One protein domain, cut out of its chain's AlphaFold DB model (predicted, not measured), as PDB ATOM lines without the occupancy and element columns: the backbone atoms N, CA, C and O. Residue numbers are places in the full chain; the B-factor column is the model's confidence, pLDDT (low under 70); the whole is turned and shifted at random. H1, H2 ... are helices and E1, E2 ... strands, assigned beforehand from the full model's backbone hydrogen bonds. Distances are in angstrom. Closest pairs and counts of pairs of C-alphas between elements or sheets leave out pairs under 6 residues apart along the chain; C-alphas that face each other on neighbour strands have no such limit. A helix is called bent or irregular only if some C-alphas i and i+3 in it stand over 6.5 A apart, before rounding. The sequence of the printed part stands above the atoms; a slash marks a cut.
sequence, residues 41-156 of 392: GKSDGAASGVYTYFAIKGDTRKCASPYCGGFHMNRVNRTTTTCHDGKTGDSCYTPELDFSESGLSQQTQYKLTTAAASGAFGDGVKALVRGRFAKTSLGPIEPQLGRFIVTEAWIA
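What this domain is: This is residues 41 to 156 of the 392 residues of an uncharacterized protein of Deltaproteobacteria bacterium (UniProt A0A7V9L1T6). What shape is it? One strongly twisted antiparallel sheet, E3 E2 E1 E4 E5, folds back on itself, with H1 packed on E1, E4 and E5; there is little regular structure. What builds it? The 116 printed residues run E1 E2 E3 H1 E4 E5, class mixed, 46 in named elements; compact, radius of gyration of the C-alphas 13.0 A, spans 33 by 32 by 29 A.

How they stand to each other: How is the sheet folded? E1, residues 52 to 58, is the hinge of a folded sheet, bent into two leaves: E2, 71 to 75, and E3, 92 to 94, face E4, 127 to 134, and E5, 147 to 156. E1 E2 E3 is a meander, each strand the antiparallel neighbour of the one before; N 55 and O 74, 2.8 A apart, are within hydrogen-bond range, as are N 54 and O 129, 2.8 A. Where is the helix? H1, residues 106 to 118, with every O i to N i+4 pair within range, is on the sheet; its closest C-alphas to E1 are Ala 117 and Gly 58, 4.3 A.

Where its parts are: Where does E1 begin? C-alpha 52 is at (34.755, -70.680, 98.440). Where does E5 end? C-alpha 156 is at (24.776, -75.240, 112.724), 23.2 A from C-alpha 147.

The domain as a whole: Is it cut? The printed part has no cut. Where is confidence low? Residues 41 to 50 and 137 to 144 are under 70.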
ATOM      1  N   GLY A  41      40.523 -66.480  95.863       45.22
ATOM      2  CA  GLY A  41      39.079 -66.232  96.051       45.22
ATOM      3  C   GLY A  41      38.353 -65.320  95.062       45.22
ATOM      4  O   GLY A  41      37.260 -64.850  95.375       45.22
ATOM      5  N   LYS A  42      38.894 -65.052  93.871       44.44
ATOM      6  CA  LYS A  42      38.251 -64.167  92.873       44.44
ATOM      7  C   LYS A  42      37.303 -64.826  91.893       44.44
ATOM      8  O   LYS A  42      36.956 -64.204  90.894       44.44
ATOM      9  N   SER A  43      36.865 -66.053  92.127       45.53
ATOM     10  CA  SER A  43      35.908 -66.619  91.190       45.53
ATOM     11  C   SER A  43      35.034 -67.668  91.828       45.53
ATOM     12  O   SER A  43      35.220 -68.866  91.680       45.53
ATOM     13  N   ASP A  44      34.017 -67.138  92.468       48.53
ATOM     14  CA  ASP A  44      32.655 -67.647  92.412       48.53
ATOM     15  C   ASP A  44      32.094 -67.757  90.967       48.53
ATOM     16  O   ASP A  44      31.107 -68.450  90.743       48.53
ATOM     17  N   GLY A  45      32.760 -67.194  89.950       45.41
ATOM     18  CA  GLY A  45      32.499 -67.524  88.546       45.41
ATOM     19  C   GLY A  45      32.769 -69.003  88.220       45.41
ATOM     20  O   GLY A  45      33.733 -69.603  88.697       45.41
ATOM     21  N   ALA A  46      31.957 -69.590  87.335       46.66
ATOM     22  CA  ALA A  46      32.002 -71.018  86.990       46.66
ATOM     23  C   ALA A  46      33.329 -71.530  86.371       46.66
ATOM     24  O   ALA A  46      33.446 -72.715  86.061       46.66
ATOM     25  N   ALA A  47      34.317 -70.655  86.148       47.62
ATOM     26  CA  ALA A  47      35.510 -70.917  85.344       47.62
ATOM     27  C   ALA A  47      36.838 -71.025  86.124       47.62
ATOM     28  O   ALA A  47      37.848 -71.344  85.503       47.62
ATOM     29  N   SER A  48      36.889 -70.771  87.436       52.78
ATOM     30  CA  SER A  48      38.183 -70.712  88.150       52.78
ATOM     31  C   SER A  48      38.656 -71.980  88.833       52.78
ATOM     32  O   SER A  48      39.822 -72.047  89.201       52.78
ATOM     33  N   GLY A  49      37.772 -72.945  89.089       56.62
ATOM     34  CA  GLY A  49      38.118 -74.103  89.920       56.62
ATOM     35  C   GLY A  49      38.474 -73.764  91.378       56.62
ATOM     36  O   GLY A  49      38.995 -74.622  92.082       56.62
ATOM     37  N   VAL A  50      38.204 -72.540  91.846       69.62
ATOM     38  CA  VAL A  50      38.483 -72.107  93.223       69.62
ATOM     39  C   VAL A  50      37.250 -72.338  94.096       69.62
ATOM     40  O   VAL A  50      36.158 -71.881  93.767       69.62
ATOM     41  N   TYR A  51      37.421 -73.037  95.220       79.25
ATOM     42  CA  TYR A  51      36.335 -73.353  96.151       79.25
ATOM     43  C   TYR A  51      36.228 -72.316  97.272       79.25
ATOM     44  O   TYR A  51      37.179 -72.131  98.037       79.25
ATOM     45  N   THR A  52      35.052 -71.710  97.425       90.69
ATOM     46  CA  THR A  52      34.755 -70.680  98.440       90.69
ATOM     47  C   THR A  52      33.563 -71.102  99.309       90.69
ATOM     48  O   THR A  52      32.863 -72.056  98.970       90.69
ATOM     49  N   TYR A  53      33.355 -70.438 100.449       96.06
ATOM     50  CA  TYR A  53      32.272 -70.745 101.391       96.06
ATOM     51  C   TYR A  53      31.007 -69.924 101.118       96.06
ATOM     52  O   TYR A  53      31.072 -68.703 100.934       96.06
ATOM     53  N   PHE A  54      29.854 -70.583 101.174       97.38
ATOM     54  CA  PHE A  54      28.536 -69.986 100.993       97.38
ATOM     55  C   PHE A  54      27.587 -70.434 102.103       97.38
ATOM     56  O   PHE A  54      27.588 -71.600 102.493       97.38
ATOM     57  N   ALA A  55      26.759 -69.510 102.575       97.50
ATOM     58  CA  ALA A  55      25.552 -69.818 103.316       97.50
ATOM     59  C   ALA A  55      24.466 -70.259 102.343       97.50
ATOM     60  O   ALA A  55      24.303 -69.650 101.282       97.50
ATOM     61  N   ILE A  56      23.747 -71.318 102.708       97.12
ATOM     62  CA  ILE A  56      22.708 -71.901 101.860       97.12
ATOM     63  C   ILE A  56      21.361 -71.883 102.568       97.12
ATOM     64  O   ILE A  56      21.271 -72.125 103.775       97.12
ATOM     65  N   LYS A  57      20.312 -71.588 101.801       95.94
ATOM     66  CA  LYS A  57      18.917 -71.626 102.247       95.94
ATOM     67  C   LYS A  57      18.059 -72.273 101.170       95.94
ATOM     68  O   LYS A  57      18.282 -72.020  99.988       95.94
ATOM     69  N   GLY A  58      17.086 -73.085 101.573       94.06
ATOM     70  CA  GLY A  58      16.105 -73.644 100.644       94.06
ATOM     71  C   GLY A  58      15.244 -72.548 100.009       94.06
ATOM     72  O   GLY A  58      14.899 -71.560 100.659       94.06
ATOM     73  N   ASP A  59      14.897 -72.708  98.736       94.44
ATOM     74  CA  ASP A  59      13.977 -71.821  98.033       94.44
ATOM     75  C   ASP A  59      12.524 -72.266  98.239       94.44
ATOM     76  O   ASP A  59      12.081 -73.287  97.718       94.44
ATOM     77  N   THR A  60      11.755 -71.457  98.963       90.94
ATOM     78  CA  THR A  60      10.359 -71.750  99.319       90.94
ATOM     79  C   THR A  60       9.342 -71.163  98.338       90.94
ATOM     80  O   THR A  60       8.138 -71.148  98.622       90.94
ATOM     81  N   ARG A  61       9.787 -70.606  97.203       91.00
ATOM     82  CA  ARG A  61       8.882 -70.054  96.184       91.00
ATOM     83  C   ARG A  61       8.042 -71.169  95.555       91.00
ATOM     84  O   ARG A  61       8.534 -72.243  95.236       91.00
ATOM     85  N   LYS A  62       6.754 -70.888  95.337       88.94
ATOM     86  CA  LYS A  62       5.799 -71.818  94.710       88.94
ATOM     87  C   LYS A  62       5.702 -71.537  93.211       88.94
ATOM     88  O   LYS A  62       4.961 -70.649  92.795       88.94
ATOM     89  N   CYS A  63       6.466 -72.261  92.408       89.88
ATOM     90  CA  CYS A  63       6.494 -72.156  90.947       89.88
ATOM     91  C   CYS A  63       6.870 -73.517  90.321       89.88
ATOM     92  O   CYS A  63       7.023 -74.506  91.035       89.88
ATOM     93  N   ALA A  64       6.994 -73.590  88.996       84.44
ATOM     94  CA  ALA A  64       7.439 -74.814  88.339       84.44
ATOM     95  C   ALA A  64       8.947 -75.037  88.551       84.44
ATOM     96  O   ALA A  64       9.759 -74.179  88.195       84.44
ATOM     97  N   SER A  65       9.322 -76.202  89.080       81.19
ATOM     98  CA  SER A  65      10.706 -76.692  89.031       81.19
ATOM     99  C   SER A  65      11.207 -76.701  87.572       81.19
ATOM    100  O   SER A  65      10.410 -77.001  86.676       81.19
ATOM    101  N   PRO A  66      12.477 -76.343  87.286       84.50
ATOM    102  CA  PRO A  66      13.581 -76.052  88.216       84.50
ATOM    103  C   PRO A  66      13.731 -74.567  88.599       84.50
ATOM    104  O   PRO A  66      14.774 -74.166  89.112       84.50
ATOM    105  N   TYR A  67      12.736 -73.712  88.349       86.81
ATOM    106  CA  TYR A  67      12.846 -72.268  88.618       86.81
ATOM    107  C   TYR A  67      12.692 -71.890  90.102       86.81
ATOM    108  O   TYR A  67      12.997 -70.757  90.488       86.81
ATOM    109  N   CYS A  68      12.226 -72.834  90.916       88.56
ATOM    110  CA  CYS A  68      12.154 -72.758  92.371       88.56
ATOM    111  C   CYS A  68      12.209 -74.158  92.992       88.56
ATOM    112  O   CYS A  68      12.142 -75.159  92.275       88.56
ATOM    113  N   GLY A  69      12.322 -74.212  94.322       85.88
ATOM    114  CA  GLY A  69      12.509 -75.447  95.090       85.88
ATOM    115  C   GLY A  69      13.975 -75.853  95.273       85.88
ATOM    116  O   GLY A  69      14.243 -76.802  95.998       85.88
ATOM    117  N   GLY A  70      14.912 -75.137  94.638       92.06
ATOM    118  CA  GLY A  70      16.354 -75.300  94.826       92.06
ATOM    119  C   GLY A  70      16.896 -74.533  96.034       92.06
ATOM    120  O   GLY A  70      16.285 -74.495  97.101       92.06
ATOM    121  N   PHE A  71      18.044 -73.877  95.858       95.94
ATOM    122  CA  PHE A  71      18.779 -73.211  96.930       95.94
ATOM    123  C   PHE A  71      19.198 -71.793  96.550       95.94
ATOM    124  O   PHE A  71      19.615 -71.517  95.423       95.94
ATOM    125  N   HIS A  72      19.131 -70.898  97.531       96.25
ATOM    126  CA  HIS A  72      19.768 -69.591  97.485       96.25
ATOM    127  C   HIS A  72      21.118 -69.648  98.197       96.25
ATOM    128  O   HIS A  72      21.223 -70.101  99.338       96.25
ATOM    129  N   MET A  73      22.140 -69.168  97.495       96.00
ATOM    130  CA  MET A  73      23.540 -69.203  97.890       96.00
ATOM    131  C   MET A  73      24.025 -67.779  98.165       96.00
ATOM    132  O   MET A  73      24.036 -66.950  97.253       96.00
ATOM    133  N   ASN A  74      24.471 -67.500  99.386       95.81
ATOM    134  CA  ASN A  74      25.063 -66.220  99.768       95.81
ATOM    135  C   ASN A  74      26.532 -66.434 100.122       95.81
ATOM    136  O   ASN A  74      26.857 -67.244 100.990       95.81
ATOM    137  N   ARG A  75      27.441 -65.712  99.475       94.88
ATOM    138  CA  ARG A  75      28.863 -65.799  99.799       94.88
ATOM    139  C   ARG A  75      29.110 -65.287 101.219       94.88
ATOM    140  O   ARG A  75      28.765 -64.163 101.563       94.88
ATOM    141  N   VAL A  76      29.722 -66.123 102.055       95.06
ATOM    142  CA  VAL A  76      29.931 -65.804 103.476       95.06
ATOM    143  C   VAL A  76      30.896 -64.630 103.642       95.06
ATOM    144  O   VAL A  76      31.867 -64.524 102.887       95.06
ATOM    145  N   ASN A  77      30.641 -63.780 104.643       94.38
ATOM    146  CA  ASN A  77      31.364 -62.534 104.925       94.38
ATOM    147  C   ASN A  77      31.347 -61.529 103.766       94.38
ATOM    148  O   ASN A  77      32.208 -60.650 103.724       94.38
ATOM    149  N   ARG A  78      30.404 -61.667 102.822       91.81
ATOM    150  CA  ARG A  78      30.276 -60.779 101.669       91.81
ATOM    151  C   ARG A  78      28.861 -60.261 101.470       91.81
ATOM    152  O   ARG A  78      27.889 -60.941 101.778       91.81
ATOM    153  N   THR A  79      28.768 -59.056 100.919       91.12
ATOM    154  CA  THR A  79      27.511 -58.406 100.532       91.12
ATOM    155  C   THR A  79      27.012 -58.891  99.177       91.12
ATOM    156  O   THR A  79      25.814 -58.870  98.924       91.12
ATOM    157  N   THR A  80      27.917 -59.362  98.312       92.69
ATOM    158  CA  THR A  80      27.589 -59.836  96.965       92.69
ATOM    159  C   THR A  80      28.191 -61.209  96.669       92.69
ATOM    160  O   THR A  80      29.199 -61.628  97.240       92.69
ATOM    161  N   THR A  81      27.541 -61.910  95.747       92.44
ATOM    162  CA  THR A  81      27.847 -63.258  95.278       92.44
ATOM    163  C   THR A  81      27.851 -63.247  93.752       92.44
ATOM    164  O   THR A  81      26.863 -62.824  93.150       92.44
ATOM    165  N   THR A  82      28.929 -63.705  93.110       90.44
ATOM    166  CA  THR A  82      28.930 -63.935  91.655       90.44
ATOM    167  C   THR A  82      28.330 -65.301  91.343       90.44
ATOM    168  O   THR A  82      28.750 -66.313  91.898       90.44
ATOM    169  N   CYS A  83      27.362 -65.342  90.435       89.56
ATOM    170  CA  CYS A  83      26.660 -66.558  90.046       89.56
ATOM    171  C   CYS A  83      27.374 -67.285  88.897       89.56
ATOM    172  O   CYS A  83      28.347 -66.799  88.313       89.56
ATOM    173  N   HIS A  84      26.857 -68.455  88.514       86.75
ATOM    174  CA  HIS A  84      27.396 -69.265  87.412       86.75
ATOM    175  C   HIS A  84      27.419 -68.539  86.055       86.75
ATOM    176  O   HIS A  84      28.198 -68.916  85.178       86.75
ATOM    177  N   ASP A  85      26.573 -67.521  85.868       84.38
ATOM    178  CA  ASP A  85      26.500 -66.687  84.663       84.38
ATOM    179  C   ASP A  85      27.437 -65.463  84.701       84.38
ATOM    180  O   ASP A  85      27.487 -64.693  83.740       84.38
ATOM    181  N   GLY A  86      28.198 -65.295  85.786       85.88
ATOM    182  CA  GLY A  86      29.123 -64.182  85.993       85.88
ATOM    183  C   GLY A  86      28.466 -62.897  86.502       85.88
ATOM    184  O   GLY A  86      29.173 -61.909  86.702       85.88
ATOM    185  N   LYS A  87      27.144 -62.873  86.715       88.75
ATOM    186  CA  LYS A  87      26.479 -61.721  87.339       88.75
ATOM    187  C   LYS A  87      26.676 -61.742  88.845       88.75
ATOM    188  O   LYS A  87      26.722 -62.804  89.452       88.75
ATOM    189  N   THR A  88      26.734 -60.561  89.445       90.81
ATOM    190  CA  THR A  88      26.809 -60.376  90.896       90.81
ATOM    191  C   THR A  88      25.456 -59.958  91.456       90.81
ATOM    192  O   THR A  88      24.814 -59.064  90.900       90.81
ATOM    193  N   GLY A  89      25.050 -60.547  92.576       92.50
ATOM    194  CA  GLY A  89      23.873 -60.134  93.345       92.50
ATOM    195  C   GLY A  89      23.993 -60.550  94.809       92.50
ATOM    196  O   GLY A  89      24.973 -61.183  95.186       92.50
ATOM    197  N   ASP A  90      23.008 -60.217  95.640       93.69
ATOM    198  CA  ASP A  90      23.049 -60.542  97.077       93.69
ATOM    199  C   ASP A  90      23.079 -62.063  97.322       93.69
ATOM    200  O   ASP A  90      23.728 -62.549  98.249       93.69
ATOM    201  N   SER A  91      22.404 -62.824  96.454       94.81
ATOM    202  CA  SER A  91      22.419 -64.288  96.424       94.81
ATOM    203  C   SER A  91      22.355 -64.817  94.992       94.81
ATOM    204  O   SER A  91      21.899 -64.123  94.080       94.81
ATOM    205  N   CYS A  92      22.754 -66.073  94.818       94.38
ATOM    206  CA  CYS A  92      22.630 -66.815  93.569       94.38
ATOM    207  C   CYS A  92      21.702 -68.012  93.755       94.38
ATOM    208  O   CYS A  92      21.841 -68.760  94.720       94.38
ATOM    209  N   TYR A  93      20.763 -68.193  92.831       94.00
ATOM    210  CA  TYR A  93      19.886 -69.358  92.821       94.00
ATOM    211  C   TYR A  93      20.564 -70.529  92.109       94.00
ATOM    212  O   TYR A  93      21.173 -70.338  91.056       94.00
ATOM    213  N   THR A  94      20.405 -71.733  92.651       92.50
ATOM    214  CA  THR A  94      20.744 -72.974  91.961       92.50
ATOM    215  C   THR A  94      19.667 -74.033  92.208       92.50
ATOM    216  O   THR A  94      19.255 -74.221  93.351       92.50
ATOM    217  N   PRO A  95      19.181 -74.726  91.167       91.06
ATOM    218  CA  PRO A  95      18.206 -75.800  91.326       91.06
ATOM    219  C   PRO A  95      18.797 -77.083  91.919       91.06
ATOM    220  O   PRO A  95      18.033 -77.930  92.362       91.06
ATOM    221  N   GLU A  96      20.123 -77.252  91.901       89.50
ATOM    222  CA  GLU A  96      20.771 -78.536  92.184       89.50
ATOM    223  C   GLU A  96      22.111 -78.347  92.909       89.50
ATOM    224  O   GLU A  96      22.955 -77.535  92.500       89.50
ATOM    225  N   LEU A  97      22.320 -79.150  93.955       93.62
ATOM    226  CA  LEU A  97      23.614 -79.348  94.598       93.62
ATOM    227  C   LEU A  97      24.258 -80.622  94.040       93.62
ATOM    228  O   LEU A  97      23.696 -81.708  94.110       93.62
ATOM    229  N   ASP A  98      25.456 -80.489  93.482       92.75
ATOM    230  CA  ASP A  98      26.254 -81.598  92.970       92.75
ATOM    231  C   ASP A  98      27.263 -82.031  94.040       92.75
ATOM    232  O   ASP A  98      28.265 -81.358  94.291       92.75
ATOM    233  N   PHE A  99      26.996 -83.171  94.676       93.94
ATOM    234  CA  PHE A  99      27.822 -83.730  95.747       93.94
ATOM    235  C   PHE A  99      28.943 -84.657  95.261       93.94
ATOM    236  O   PHE A  99      29.629 -85.260  96.093       93.94
ATOM    237  N   SER A 100      29.169 -84.765  93.945       90.75
ATOM    238  CA  SER A 100      30.136 -85.712  93.363       90.75
ATOM    239  C   SER A 100      31.579 -85.519  93.841       90.75
ATOM    240  O   SER A 100      32.350 -86.478  93.845       90.75
ATOM    241  N   GLU A 101      31.945 -84.313  94.285       92.50
ATOM    242  CA  GLU A 101      33.277 -83.990  94.819       92.50
ATOM    243  C   GLU A 101      33.322 -83.934  96.362       92.50
ATOM    244  O   GLU A 101      34.387 -83.715  96.939       92.50
ATOM    245  N   SER A 102      32.189 -84.120  97.047       92.50
ATOM    246  CA  SER A 102      32.093 -83.965  98.507       92.50
ATOM    247  C   SER A 102      32.512 -85.213  99.284       92.50
ATOM    248  O   SER A 102      32.947 -85.111 100.430       92.50
ATOM    249  N   GLY A 103      32.354 -86.390  98.670       89.06
ATOM    250  CA  GLY A 103      32.502 -87.675  99.349       89.06
ATOM    251  C   GLY A 103      31.448 -87.941 100.431       89.06
ATOM    252  O   GLY A 103      31.677 -88.822 101.245       89.06
ATOM    253  N   LEU A 104      30.342 -87.185 100.462       89.50
ATOM    254  CA  LEU A 104      29.247 -87.364 101.420       89.50
ATOM    255  C   LEU A 104      28.236 -88.402 100.918       89.50
ATOM    256  O   LEU A 104      27.849 -88.387  99.748       89.50
ATOM    257  N   SER A 105      27.739 -89.239 101.820       85.81
ATOM    258  CA  SER A 105      26.637 -90.171 101.595       85.81
ATOM    259  C   SER A 105      25.312 -89.430 101.431       85.81
ATOM    260  O   SER A 105      25.150 -88.306 101.903       85.81
ATOM    261  N   GLN A 106      24.323 -90.083 100.814       81.00
ATOM    262  CA  GLN A 106      22.977 -89.517 100.654       81.00
ATOM    263  C   GLN A 106      22.346 -89.117 101.998       81.00
ATOM    264  O   GLN A 106      21.684 -88.088 102.089       81.00
ATOM    265  N   GLN A 107      22.609 -89.873 103.068       77.50
ATOM    266  CA  GLN A 107      22.121 -89.544 104.407       77.50
ATOM    267  C   GLN A 107      22.754 -88.251 104.947       77.50
ATOM    268  O   GLN A 107      22.082 -87.420 105.558       77.50
ATOM    269  N   THR A 108      24.051 -88.049 104.716       87.62
ATOM    270  CA  THR A 108      24.736 -86.820 105.132       87.62
ATOM    271  C   THR A 108      24.346 -85.626 104.255       87.62
ATOM    272  O   THR A 108      24.176 -84.522 104.774       87.62
ATOM    273  N   GLN A 109      24.128 -85.842 102.955       92.44
ATOM    274  CA  GLN A 109      23.556 -84.839 102.045       92.44
ATOM    275  C   GLN A 109      22.171 -84.390 102.537       92.44
ATOM    276  O   GLN A 109      21.937 -83.194 102.700       92.44
ATOM    277  N   TYR A 110      21.325 -85.336 102.950       83.94
ATOM    278  CA  TYR A 110      20.010 -85.054 103.528       83.94
ATOM    279  C   TYR A 110      20.069 -84.191 104.798       83.94
ATOM    280  O   TYR A 110      19.273 -83.262 104.971       83.94
ATOM    281  N   LYS A 111      21.033 -84.447 105.697       87.00
ATOM    282  CA  LYS A 111      21.244 -83.599 106.887       87.00
ATOM    283  C   LYS A 111      21.537 -82.151 106.488       87.00
ATOM    284  O   LYS A 111      21.014 -81.224 107.111       87.00
ATOM    285  N   LEU A 112      22.340 -81.949 105.441       95.25
ATOM    286  CA  LEU A 112      22.649 -80.620 104.918       95.25
ATOM    287  C   LEU A 112      21.413 -79.936 104.325       95.25
ATOM    288  O   LEU A 112      21.137 -78.785 104.669       95.25
ATOM    289  N   THR A 113      20.683 -80.607 103.436       93.38
ATOM    290  CA  THR A 113      19.537 -80.001 102.740       93.38
ATOM    291  C   THR A 113      18.358 -79.757 103.671       93.38
ATOM    292  O   THR A 113      17.717 -78.709 103.577       93.38
ATOM    293  N   THR A 114      18.169 -80.601 104.686       87.50
ATOM    294  CA  THR A 114      17.232 -80.345 105.792       87.50
ATOM    295  C   THR A 114      17.625 -79.098 106.591       87.50
ATOM    296  O   THR A 114      16.787 -78.228 106.856       87.50
ATOM    297  N   ALA A 115      18.911 -78.946 106.929       91.88
ATOM    298  CA  ALA A 115      19.401 -77.742 107.597       91.88
ATOM    299  C   ALA A 115      19.199 -76.490 106.718       91.88
ATOM    300  O   ALA A 115      18.710 -75.470 107.205       91.88
ATOM    301  N   ALA A 116      19.471 -76.575 105.413       94.44
ATOM    302  CA  ALA A 116      19.233 -75.484 104.464       94.44
ATOM    303  C   ALA A 116      17.745 -75.102 104.363       94.44
ATOM    304  O   ALA A 116      17.412 -73.914 104.359       94.44
ATOM    305  N   ALA A 117      16.846 -76.090 104.321       89.81
ATOM    306  CA  ALA A 117      15.401 -75.877 104.273       89.81
ATOM    307  C   ALA A 117      14.880 -75.206 105.552       89.81
ATOM    308  O   ALA A 117      14.114 -74.245 105.476       89.81
ATOM    309  N   SER A 118      15.348 -75.632 106.730       86.81
ATOM    310  CA  SER A 118      14.988 -74.967 107.993       86.81
ATOM    311  C   SER A 118      15.466 -73.506 108.045       86.81
ATOM    312  O   SER A 118      14.756 -72.634 108.549       86.81
ATOM    313  N   GLY A 119      16.620 -73.208 107.437       86.75
ATOM    314  CA  GLY A 119      17.151 -71.849 107.298       86.75
ATOM    315  C   GLY A 119      16.336 -70.929 106.381       86.75
ATOM    316  O   GLY A 119      16.551 -69.715 106.409       86.75
ATOM    317  N   ALA A 120      15.401 -71.466 105.589       87.31
ATOM    318  CA  ALA A 120      14.536 -70.671 104.720       87.31
ATOM    319  C   ALA A 120      13.450 -69.898 105.490       87.31
ATOM    320  O   ALA A 120      12.977 -68.866 105.020       87.31
ATOM    321  N   PHE A 121      13.075 -70.381 106.679       81.75
ATOM    322  CA  PHE A 121      12.007 -69.801 107.502       81.75
ATOM    323  C   PHE A 121      12.517 -69.075 108.752       81.75
ATOM    324  O   PHE A 121      11.727 -68.446 109.452       81.75
ATOM    325  N   GLY A 122      13.812 -69.189 109.052       81.81
ATOM    326  CA  GLY A 122      14.425 -68.644 110.257       81.81
ATOM    327  C   GLY A 122      15.465 -67.563 109.980       81.81
ATOM    328  O   GLY A 122      16.030 -67.458 108.886       81.81
ATOM    329  N   ASP A 123      15.757 -66.796 111.026       85.81
ATOM    330  CA  ASP A 123      16.876 -65.864 111.038       85.81
ATOM    331  C   ASP A 123      18.211 -66.612 111.178       85.81
ATOM    332  O   ASP A 123      18.319 -67.671 111.808       85.81
ATOM    333  N   GLY A 124      19.253 -66.046 110.569       90.19
ATOM    334  CA  GLY A 124      20.598 -66.615 110.563       90.19
ATOM    335  C   GLY A 124      20.829 -67.696 109.502       90.19
ATOM    336  O   GLY A 124      20.054 -67.886 108.559       90.19
ATOM    337  N   VAL A 125      21.967 -68.368 109.642       96.12
ATOM    338  CA  VAL A 125      22.508 -69.383 108.742       96.12
ATOM    339  C   VAL A 125      22.476 -70.726 109.458       96.12
ATOM    340  O   VAL A 125      22.983 -70.855 110.569       96.12
ATOM    341  N   LYS A 126      21.875 -71.731 108.819       96.06
ATOM    342  CA  LYS A 126      21.759 -73.095 109.366       96.06
ATOM    343  C   LYS A 126      22.666 -74.103 108.668       96.06
ATOM    344  O   LYS A 126      23.038 -75.107 109.266       96.06
ATOM    345  N   ALA A 127      23.077 -73.791 107.444       97.31
ATOM    346  CA  ALA A 127      23.954 -74.615 106.637       97.31
ATOM    347  C   ALA A 127      24.963 -73.748 105.877       97.31
ATOM    348  O   ALA A 127      24.620 -72.691 105.334       97.31
ATOM    349  N   LEU A 128      26.206 -74.220 105.830       98.25
ATOM    350  CA  LEU A 128      27.273 -73.677 105.003       98.25
ATOM    351  C   LEU A 128      27.794 -74.771 104.079       98.25
ATOM    352  O   LEU A 128      27.905 -75.932 104.469       98.25
ATOM    353  N   VAL A 129      28.206 -74.382 102.882       98.00
ATOM    354  CA  VAL A 129      28.947 -75.260 101.977       98.00
ATOM    355  C   VAL A 129      30.207 -74.579 101.497       98.00
ATOM    356  O   VAL A 129      30.248 -73.361 101.322       98.00
ATOM    357  N   ARG A 130      31.235 -75.380 101.247       96.56
ATOM    358  CA  ARG A 130      32.366 -74.988 100.421       96.56
ATOM    359  C   ARG A 130      32.172 -75.598  99.045       96.56
ATOM    360  O   ARG A 130      31.826 -76.772  98.939       96.56
ATOM    361  N   GLY A 131      32.382 -74.812  97.999       94.69
ATOM    362  CA  GLY A 131      32.114 -75.284  96.652       94.69
ATOM    363  C   GLY A 131      32.351 -74.239  95.576       94.69
ATOM    364  O   GLY A 131      32.986 -73.207  95.820       94.69
ATOM    365  N   ARG A 132      31.833 -74.524  94.382       92.44
ATOM    366  CA  ARG A 132      31.880 -73.627  93.222       92.44
ATOM    367  C   ARG A 132      30.637 -73.780  92.354       92.44
ATOM    368  O   ARG A 132      30.094 -74.873  92.213       92.44
ATOM    369  N   PHE A 133      30.242 -72.694  91.700       91.00
ATOM    370  CA  PHE A 133      29.232 -72.759  90.653       91.00
ATOM    371  C   PHE A 133      29.765 -73.493  89.419       91.00
ATOM    372  O   PHE A 133      30.939 -73.392  89.059       91.00
ATOM    373  N   ALA A 134      28.881 -74.212  88.741       87.19
ATOM    374  CA  ALA A 134      29.150 -74.874  87.479       87.19
ATOM    375  C   ALA A 134      27.955 -74.712  86.537       87.19
ATOM    376  O   ALA A 134      26.833 -74.415  86.944       87.19
ATOM    377  N   LYS A 135      28.196 -74.905  85.240       84.06
ATOM    378  CA  LYS A 135      27.107 -74.990  84.265       84.06
ATOM    379  C   LYS A 135      26.434 -76.356  84.388       84.06
ATOM    380  O   LYS A 135      27.115 -77.368  84.536       84.06
ATOM    381  N   THR A 136      25.114 -76.370  84.286       73.50
ATOM    382  CA  THR A 136      24.316 -77.599  84.292       73.50
ATOM    383  C   THR A 136      24.591 -78.445  83.048       73.50
ATOM    384  O   THR A 136      24.674 -77.918  81.938       73.50
ATOM    385  N   SER A 137      24.715 -79.764  83.233       60.97
ATOM    386  CA  SER A 137      24.795 -80.761  82.150       60.97
ATOM    387  C   SER A 137      23.442 -81.402  81.808       60.97
ATOM    388  O   SER A 137      23.376 -82.238  80.906       60.97
ATOM    389  N   LEU A 138      22.370 -81.040  82.523       53.94
ATOM    390  CA  LEU A 138      21.011 -81.556  82.340       53.94
ATOM    391  C   LEU A 138      20.362 -80.979  81.071       53.94
ATOM    392  O   LEU A 138      19.569 -80.044  81.114       53.94
ATOM    393  N   GLY A 139      20.701 -81.578  79.930       53.69
ATOM    394  CA  GLY A 139      19.931 -81.493  78.690       53.69
ATOM    395  C   GLY A 139      19.838 -80.110  78.016       53.69
ATOM    396  O   GLY A 139      20.346 -79.104  78.505       53.69
ATOM    397  N   PRO A 140      19.202 -80.046  76.832       51.97
ATOM    398  CA  PRO A 140      19.150 -78.839  76.002       51.97
ATOM    399  C   PRO A 140      18.215 -77.726  76.516       51.97
ATOM    400  O   PRO A 140      18.097 -76.710  75.832       51.97
ATOM    401  N   ILE A 141      17.538 -77.892  77.661       53.88
ATOM    402  CA  ILE A 141      16.389 -77.043  78.032       53.88
ATOM    403  C   ILE A 141      16.768 -75.877  78.967       53.88
ATOM    404  O   ILE A 141      16.282 -74.778  78.734       53.88
ATOM    405  N   GLU A 142      17.729 -76.000  79.896       59.34
ATOM    406  CA  GLU A 142      18.192 -74.836  80.688       59.34
ATOM    407  C   GLU A 142      19.673 -74.913  81.139       59.34
ATOM    408  O   GLU A 142      19.974 -75.074  82.323       59.34
ATOM    409  N   PRO A 143      20.654 -74.642  80.255       59.75
ATOM    410  CA  PRO A 143      22.036 -74.365  80.680       59.75
ATOM    411  C   PRO A 143      22.165 -73.078  81.527       59.75
ATOM    412  O   PRO A 143      23.256 -72.750  81.994       59.75
ATOM    413  N   GLN A 144      21.069 -72.325  81.701       68.81
ATOM    414  CA  GLN A 144      21.035 -71.004  82.329       68.81
ATOM    415  C   GLN A 144      20.819 -71.006  83.842       68.81
ATOM    416  O   GLN A 144      20.998 -69.946  84.430       68.81
ATOM    417  N   LEU A 145      20.448 -72.119  84.480       78.12
ATOM    418  CA  LEU A 145      20.181 -72.130  85.929       78.12
ATOM    419  C   LEU A 145      21.380 -72.581  86.776       78.12
ATOM    420  O   LEU A 145      21.392 -72.333  87.976       78.12
ATOM    421  N   GLY A 146      22.414 -73.149  86.141       86.44
ATOM    422  CA  GLY A 146      23.640 -73.595  86.809       86.44
ATOM    423  C   GLY A 146      23.410 -74.712  87.833       86.44
ATOM    424  O   GLY A 146      22.283 -75.048  88.177       86.44
ATOM    425  N   ARG A 147      24.498 -75.284  88.338       90.38
ATOM    426  CA  ARG A 147      24.504 -76.165  89.513       90.38
ATOM    427  C   ARG A 147      25.609 -75.735  90.465       90.38
ATOM    428  O   ARG A 147      26.535 -75.034  90.041       90.38
ATOM    429  N   PHE A 148      25.557 -76.169  91.715       93.38
ATOM    430  CA  PHE A 148      26.611 -75.874  92.681       93.38
ATOM    431  C   PHE A 148      27.334 -77.147  93.117       93.38
ATOM    432  O   PHE A 148      26.730 -78.026  93.715       93.38
ATOM    433  N   ILE A 149      28.631 -77.246  92.823       94.06
ATOM    434  CA  ILE A 149      29.451 -78.404  93.192       94.06
ATOM    435  C   ILE A 149      29.943 -78.224  94.625       94.06
ATOM    436  O   ILE A 149      30.693 -77.284  94.909       94.06
ATOM    437  N   VAL A 150      29.528 -79.129  95.507       96.00
ATOM    438  CA  VAL A 150      29.850 -79.135  96.937       96.00
ATOM    439  C   VAL A 150      31.108 -79.969  97.181       96.00
ATOM    440  O   VAL A 150      31.215 -81.098  96.710       96.00
ATOM    441  N   THR A 151      32.047 -79.426  97.958       94.81
ATOM    442  CA  THR A 151      33.256 -80.132  98.428       94.81
ATOM    443  C   THR A 151      33.338 -80.253  99.943       94.81
ATOM    444  O   THR A 151      33.954 -81.179 100.459       94.81
ATOM    445  N   GLU A 152      32.711 -79.338 100.681       95.75
ATOM    446  CA  GLU A 152      32.532 -79.455 102.128       95.75
ATOM    447  C   GLU A 152      31.129 -78.985 102.495       95.75
ATOM    448  O   GLU A 152      30.607 -78.050 101.889       95.75
ATOM    449  N   ALA A 153      30.553 -79.582 103.528       97.38
ATOM    450  CA  ALA A 153      29.261 -79.202 104.070       97.38
ATOM    451  C   ALA A 153      29.383 -79.026 105.584       97.38
ATOM    452  O   ALA A 153      30.158 -79.732 106.226       97.38
ATOM    453  N   TRP A 154      28.661 -78.063 106.145       97.94
ATOM    454  CA  TRP A 154      28.718 -77.727 107.563       97.94
ATOM    455  C   TRP A 154      27.330 -77.344 108.060       97.94
ATOM    456  O   TRP A 154      26.619 -76.596 107.383       97.94
ATOM    457  N   ILE A 155      26.955 -77.813 109.247       97.00
ATOM    458  CA  ILE A 155      25.633 -77.554 109.832       97.00
ATOM    459  C   ILE A 155      25.756 -76.874 111.190       97.00
ATOM    460  O   ILE A 155      26.634 -77.209 111.992       97.00
ATOM    461  N   ALA A 156      24.866 -75.914 111.438       96.31
ATOM    462  CA  ALA A 156      24.776 -75.240 112.724       96.31
ATOM    463  C   ALA A 156      24.432 -76.255 113.824       96.31
ATOM    464  O   ALA A 156      23.534 -77.077 113.664       96.31
TER     465      ALA A 156